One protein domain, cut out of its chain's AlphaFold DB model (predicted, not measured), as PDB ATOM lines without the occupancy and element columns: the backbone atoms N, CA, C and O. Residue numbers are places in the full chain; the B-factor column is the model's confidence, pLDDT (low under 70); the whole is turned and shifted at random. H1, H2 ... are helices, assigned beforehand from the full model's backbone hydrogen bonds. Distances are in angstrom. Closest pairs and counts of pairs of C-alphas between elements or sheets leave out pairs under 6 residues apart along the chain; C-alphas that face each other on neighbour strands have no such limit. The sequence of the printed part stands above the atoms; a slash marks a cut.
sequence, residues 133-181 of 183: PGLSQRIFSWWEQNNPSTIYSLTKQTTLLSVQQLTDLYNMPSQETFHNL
ATOM      1  N   PRO A 133      22.300 -13.167   2.730       81.25
ATOM      2  CA  PRO A 133      21.325 -13.250   3.817       81.25
ATOM      3  C   PRO A 133      21.252 -14.649   4.438       81.25
ATOM      4  O   PRO A 133      21.207 -14.780   5.660       81.25
ATOM      5  N   GLY A 134      21.346 -15.698   3.616       78.62
ATOM      6  CA  GLY A 134      21.313 -17.095   4.058       78.62
ATOM      7  C   GLY A 134      22.542 -17.540   4.851       78.62
ATOM      8  O   GLY A 134      22.559 -18.658   5.364       78.62
ATOM      9  N   LEU A 135      23.576 -16.701   4.972       81.19
ATOM     10  CA  LEU A 135      24.703 -16.942   5.879       81.19
ATOM     11  C   LEU A 135      24.354 -16.596   7.336       81.19
ATOM     12  O   LEU A 135      25.011 -17.085   8.256       81.19
ATOM     13  N   SER A 136      23.333 -15.764   7.559       79.44
ATOM     14  CA  SER A 136      22.921 -15.352   8.897       79.44
ATOM     15  C   SER A 136      22.012 -16.396   9.542       79.44
ATOM     16  O   SER A 136      20.839 -16.529   9.200       79.44
ATOM     17  N   GLN A 137      22.542 -17.100  10.542       71.50
ATOM     18  CA  GLN A 137      21.796 -18.116  11.296       71.50
ATOM     19  C   GLN A 137      20.614 -17.537  12.088       71.50
ATOM     20  O   GLN A 137      19.655 -18.247  12.357       71.50
ATOM     21  N   ARG A 138      20.667 -16.251  12.459       73.62
ATOM     22  CA  ARG A 138      19.599 -15.598  13.238       73.62
ATOM     23  C   ARG A 138      18.370 -15.259  12.400       73.62
ATOM     24  O   ARG A 138      17.276 -15.220  12.932       73.62
ATOM     25  N   ILE A 139      18.586 -14.971  11.122       73.88
ATOM     26  CA  ILE A 139      17.557 -14.501  10.187       73.88
ATOM     27  C   ILE A 139      16.775 -15.688   9.616       73.88
ATOM     28  O   ILE A 139      15.582 -15.588   9.377       73.88
ATOM     29  N   PHE A 140      17.445 -16.829   9.434       77.69
ATOM     30  CA  PHE A 140      16.870 -18.025   8.816       77.69
ATOM     31  C   PHE A 140      16.709 -19.200   9.793       77.69
ATOM     32  O   PHE A 140      16.605 -20.349   9.362       77.69
ATOM     33  N   SER A 141      16.674 -18.949  11.106       80.12
ATOM     34  CA  SER A 141      16.553 -20.017  12.110       80.12
ATOM     35  C   SER A 141      15.263 -20.820  11.959       80.12
ATOM     36  O   SER A 141      15.273 -22.034  12.139       80.12
ATOM     37  N   TRP A 142      14.160 -20.165  11.585       82.56
ATOM     38  CA  TRP A 142      12.894 -20.853  11.346       82.56
ATOM     39  C   TRP A 142      12.962 -21.768  10.115       82.56
ATOM     40  O   TRP A 142      12.519 -22.916  10.168       82.56
ATOM     41  N   TRP A 143      13.577 -21.287   9.031       79.38
ATOM     42  CA  TRP A 143      13.761 -22.033   7.782       79.38
ATOM     43  C   TRP A 143      14.627 -23.278   7.976       79.38
ATOM     44  O   TRP A 143      14.358 -24.323   7.390       79.38
ATOM     45  N   GLU A 144      15.638 -23.179   8.838       79.50
ATOM     46  CA  GLU A 144      16.486 -24.308   9.205       79.50
ATOM     47  C   GLU A 144      15.725 -25.388   9.988       79.50
ATOM     48  O   GLU A 144      15.959 -26.572   9.775       79.50
ATOM     49  N   GLN A 145      14.801 -24.993  10.866       80.00
ATOM     50  CA  GLN A 145      14.045 -25.923  11.712       80.00
ATOM     51  C   GLN A 145      12.873 -26.597  10.987       80.00
ATOM     52  O   GLN A 145      12.492 -27.703  11.360       80.00
ATOM     53  N   ASN A 146      12.292 -25.945   9.973       75.38
ATOM     54  CA  ASN A 146      11.060 -26.406   9.317       75.38
ATOM     55  C   ASN A 146      11.284 -27.074   7.949       75.38
ATOM     56  O   ASN A 146      10.323 -27.513   7.322       75.38
ATOM     57  N   ASN A 147      12.543 -27.202   7.510       69.75
ATOM     58  CA  ASN A 147      12.994 -27.972   6.344       69.75
ATOM     59  C   ASN A 147      12.801 -27.429   4.899       69.75
ATOM     60  O   ASN A 147      13.290 -28.095   3.983       69.75
ATOM     61  N   PRO A 148      12.228 -26.243   4.584       69.81
ATOM     62  CA  PRO A 148      12.352 -25.685   3.236       69.81
ATOM     63  C   PRO A 148      13.737 -25.053   3.061       69.81
ATOM     64  O   PRO A 148      13.899 -23.841   3.116       69.81
ATOM     65  N   SER A 149      14.774 -25.876   2.891       78.00
ATOM     66  CA  SER A 149      16.158 -25.390   2.793       78.00
ATOM     67  C   SER A 149      16.630 -25.180   1.349       78.00
ATOM     68  O   SER A 149      17.664 -24.546   1.127       78.00
ATOM     69  N   THR A 150      15.903 -25.706   0.357       84.50
ATOM     70  CA  THR A 150      16.309 -25.747  -1.060       84.50
ATOM     71  C   THR A 150      15.640 -24.675  -1.910       84.50
ATOM     72  O   THR A 150      14.519 -24.261  -1.637       84.50
ATOM     73  N   ILE A 151      16.288 -24.253  -2.998       83.19
ATOM     74  CA  ILE A 151      15.670 -23.349  -3.983       83.19
ATOM     75  C   ILE A 151      14.402 -23.986  -4.570       83.19
ATOM     76  O   ILE A 151      13.415 -23.289  -4.790       83.19
ATOM     77  N   TYR A 152      14.393 -25.311  -4.756       84.44
ATOM     78  CA  TYR A 152      13.213 -26.045  -5.206       84.44
ATOM     79  C   TYR A 152      12.001 -25.807  -4.297       84.44
ATOM     80  O   TYR A 152      10.915 -25.551  -4.804       84.44
ATOM     81  N   SER A 153      12.199 -25.798  -2.974       82.38
ATOM     82  CA  SER A 153      11.130 -25.563  -1.989       82.38
ATOM     83  C   SER A 153      10.471 -24.176  -2.096       82.38
ATOM     84  O   SER A 153       9.328 -24.008  -1.670       82.38
ATOM     85  N   LEU A 154      11.159 -23.212  -2.722       80.94
ATOM     86  CA  LEU A 154      10.680 -21.851  -2.994       80.94
ATOM     87  C   LEU A 154      10.025 -21.703  -4.376       80.94
ATOM     88  O   LEU A 154       9.551 -20.623  -4.733       80.94
ATOM     89  N   THR A 155      10.017 -22.766  -5.180       80.44
ATOM     90  CA  THR A 155       9.530 -22.742  -6.561       80.44
ATOM     91  C   THR A 155       8.400 -23.734  -6.767       80.44
ATOM     92  O   THR A 155       8.416 -24.848  -6.254       80.44
ATOM     93  N   LYS A 156       7.433 -23.363  -7.604       79.06
ATOM     94  CA  LYS A 156       6.436 -24.287  -8.138       79.06
ATOM     95  C   LYS A 156       6.586 -24.325  -9.648       79.06
ATOM     96  O   LYS A 156       6.332 -23.337 -10.327       79.06
ATOM     97  N   GLN A 157       7.003 -25.479 -10.169       73.81
ATOM     98  CA  GLN A 157       7.333 -25.688 -11.585       73.81
ATOM     99  C   GLN A 157       8.489 -24.792 -12.063       73.81
ATOM    100  O   GLN A 157       9.639 -25.218 -12.050       73.81
ATOM    101  N   THR A 158       8.180 -23.567 -12.487       71.44
ATOM    102  CA  THR A 158       9.123 -22.582 -13.040       71.44
ATOM    103  C   THR A 158       8.955 -21.191 -12.432       71.44
ATOM    104  O   THR A 158       9.731 -20.294 -12.754       71.44
ATOM    105  N   THR A 159       7.965 -20.997 -11.558       79.06
ATOM    106  CA  THR A 159       7.696 -19.712 -10.914       79.06
ATOM    107  C   THR A 159       8.075 -19.759  -9.441       79.06
ATOM    108  O   THR A 159       7.919 -20.778  -8.762       79.06
ATOM    109  N   LEU A 160       8.605 -18.640  -8.946       79.81
ATOM    110  CA  LEU A 160       8.813 -18.440  -7.518       79.81
ATOM    111  C   LEU A 160       7.452 -18.346  -6.830       79.81
ATOM    112  O   LEU A 160       6.533 -17.701  -7.343       79.81
ATOM    113  N   LEU A 161       7.326 -19.015  -5.688       81.50
ATOM    114  CA  LEU A 161       6.123 -18.955  -4.873       81.50
ATOM    115  C   LEU A 161       5.952 -17.547  -4.311       81.50
ATOM    116  O   LEU A 161       6.915 -16.903  -3.890       81.50
ATOM    117  N   SER A 162       4.708 -17.072  -4.296       81.00
ATOM    118  CA  SER A 162       4.406 -15.846  -3.580       81.00
ATOM    119  C   SER A 162       4.558 -16.075  -2.082       81.00
ATOM    120  O   SER A 162       4.442 -17.182  -1.558       81.00
ATOM    121  N   VAL A 163       4.774 -14.980  -1.380       75.50
ATOM    122  CA  VAL A 163       4.896 -14.947   0.071       75.50
ATOM    123  C   VAL A 163       3.695 -15.588   0.767       75.50
ATOM    124  O   VAL A 163       3.862 -16.397   1.670       75.50
ATOM    125  N   GLN A 164       2.488 -15.271   0.293       77.56
ATOM    126  CA  GLN A 164       1.247 -15.854   0.800       77.56
ATOM    127  C   GLN A 164       1.214 -17.366   0.567       77.56
ATOM    128  O   GLN A 164       0.905 -18.118   1.480       77.56
ATOM    129  N   GLN A 165       1.640 -17.823  -0.614       81.62
ATOM    130  CA  GLN A 165       1.700 -19.253  -0.921       81.62
ATOM    131  C   GLN A 165       2.720 -19.995  -0.048       81.62
ATOM    132  O   GLN A 165       2.465 -21.130   0.338       81.62
ATOM    133  N   LEU A 166       3.861 -19.378   0.272       78.31
ATOM    134  CA  LEU A 166       4.846 -19.953   1.194       78.31
ATOM    135  C   LEU A 166       4.297 -20.044   2.618       78.31
ATOM    136  O   LEU A 166       4.485 -21.065   3.278       78.31
ATOM    137  N   THR A 167       3.588 -19.008   3.073       80.75
ATOM    138  CA  THR A 167       2.904 -19.017   4.369       80.75
ATOM    139  C   THR A 167       1.864 -20.128   4.441       80.75
ATOM    140  O   THR A 167       1.864 -20.872   5.416       80.75
ATOM    141  N   ASP A 168       1.045 -20.293   3.403       82.25
ATOM    142  CA  ASP A 168       0.010 -21.331   3.352       82.25
ATOM    143  C   ASP A 168       0.603 -22.749   3.276       82.25
ATOM    144  O   ASP A 168       0.044 -23.690   3.835       82.25
ATOM    145  N   LEU A 169       1.737 -22.925   2.584       81.75
ATOM    146  CA  LEU A 169       2.380 -24.233   2.402       81.75
ATOM    147  C   LEU A 169       3.160 -24.701   3.633       81.75
ATOM    148  O   LEU A 169       3.129 -25.887   3.954       81.75
ATOM    149  N   TYR A 170       3.875 -23.791   4.297       79.50
ATOM    150  CA  TYR A 170       4.795 -24.128   5.388       79.50
ATOM    151  C   TYR A 170       4.352 -23.587   6.755       79.50
ATOM    152  O   TYR A 170       5.099 -23.708   7.721       79.50
ATOM    153  N   ASN A 171       3.156 -22.995   6.860       79.94
ATOM    154  CA  ASN A 171       2.647 -22.341   8.074       79.94
ATOM    155  C   ASN A 171       3.639 -21.312   8.652       79.94
ATOM    156  O   ASN A 171       3.927 -21.293   9.851       79.94
ATOM    157  N   MET A 172       4.203 -20.472   7.778       76.94
ATOM    158  CA  MET A 172       5.280 -19.546   8.139       76.94
ATOM    159  C   MET A 172       4.791 -18.370   9.012       76.94
ATOM    160  O   MET A 172       3.803 -17.723   8.664       76.94
ATOM    161  N   PRO A 173       5.499 -18.010  10.102       77.25
ATOM    162  CA  PRO A 173       5.175 -16.830  10.899       77.25
ATOM    163  C   PRO A 173       5.374 -15.528  10.115       77.25
ATOM    164  O   PRO A 173       6.380 -15.360   9.426       77.25
ATOM    165  N   SER A 174       4.491 -14.545  10.323       68.50
ATOM    166  CA  SER A 174       4.539 -13.227   9.659       68.50
ATOM    167  C   SER A 174       5.854 -12.449   9.863       68.50
ATOM    168  O   SER A 174       6.163 -11.534   9.102       68.50
ATOM    169  N   GLN A 175       6.627 -12.784  10.902       69.69
ATOM    170  CA  GLN A 175       7.915 -12.156  11.222       69.69
ATOM    171  C   GLN A 175       9.035 -12.591  10.260       69.69
ATOM    172  O   GLN A 175       9.834 -11.757   9.835       69.69
ATOM    173  N   GLU A 176       9.043 -13.861   9.852       68.94
ATOM    174  CA  GLU A 176       9.995 -14.424   8.877       68.94
ATOM    175  C   GLU A 176       9.734 -13.882   7.467       68.94
ATOM    176  O   GLU A 176      10.639 -13.685   6.657       68.94
ATOM    177  N   THR A 177       8.467 -13.576   7.193       61.16
ATOM    178  CA  THR A 177       7.969 -13.036   5.934       61.16
ATOM    179  C   THR A 177       8.575 -11.679   5.574       61.16
ATOM    180  O   THR A 177       8.951 -11.438   4.429       61.16
ATOM    181  N   PHE A 178       8.640 -10.767   6.544       53.44
ATOM    182  CA  PHE A 178       9.022  -9.373   6.310       53.44
ATOM    183  C   PHE A 178      10.539  -9.176   6.340       53.44
ATOM    184  O   PHE A 178      11.071  -8.355   5.601       53.44
ATOM    185  N   HIS A 179      11.244  -9.948   7.172       59.97
ATOM    186  CA  HIS A 179      12.684  -9.802   7.357       59.97
ATOM    187  C   HIS A 179      13.502 -10.404   6.201       59.97
ATOM    188  O   HIS A 179      14.524  -9.842   5.813       59.97
ATOM    189  N   ASN A 180      13.026 -11.502   5.599       57.25
ATOM    190  CA  ASN A 180      13.834 -12.310   4.676       57.25
ATOM    191  C   ASN A 180      13.633 -11.954   3.191       57.25
ATOM    192  O   ASN A 180      14.359 -12.470   2.341       57.25
ATOM    193  N   LEU A 181      12.670 -11.078   2.874       53.81
ATOM    194  CA  LEU A 181      12.281 -10.708   1.502       53.81
ATOM    195  C   LEU A 181      12.513  -9.228   1.144       53.81
ATOM    196  O   LEU A 181      12.211  -8.823   0.026       53.81
TER     197      LEU A 181
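This is residues 133 to 181 of the 183 residues of an uncharacterized protein of Xenopus laevis (UniProt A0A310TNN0). Three short helices, H1, H2 and H3, sit at the corners of a triangle, steeply tilted to one another, and a long loop from H1 to H2 reaches one end of the longest axis near Gln 157. The printed part has 49 residues, under half of them in the named elements H1, H2, H3, with no named strand: all helix. It is compact, radius of gyration of the C-alphas 10.4 A, spanning 29 by 19 by 17 A.

H1, residues 141 to 146, is close but not clearly touching H2, residues 163 to 170; the closest C-alphas, Asn 146 and Tyr 170, are 7.7 A apart. H3, residues 174 to 179, is likewise close but not clearly touching H2, closest C-alphas Val 163 and Thr 177 at 6.9 A, tilt a steep 53 degrees, opposite ways. Every O i to N i+4 pair is within hydrogen-bond range in H1 and H2; H3 has 0 of 2, and 0 of 3 O i to N i+3.

H1 begins at C-alpha 141 (16.553, -20.017, 12.110). H2 measures 10.6 A. H3 ends at C-alpha 179 (12.684, -9.802, 7.357).

C-alphas 138 and 157 are farthest apart, 29.5 A. The link H1 to H2 is long. Residues 147 to 148 and 174 to 181 have pLDDT under 70.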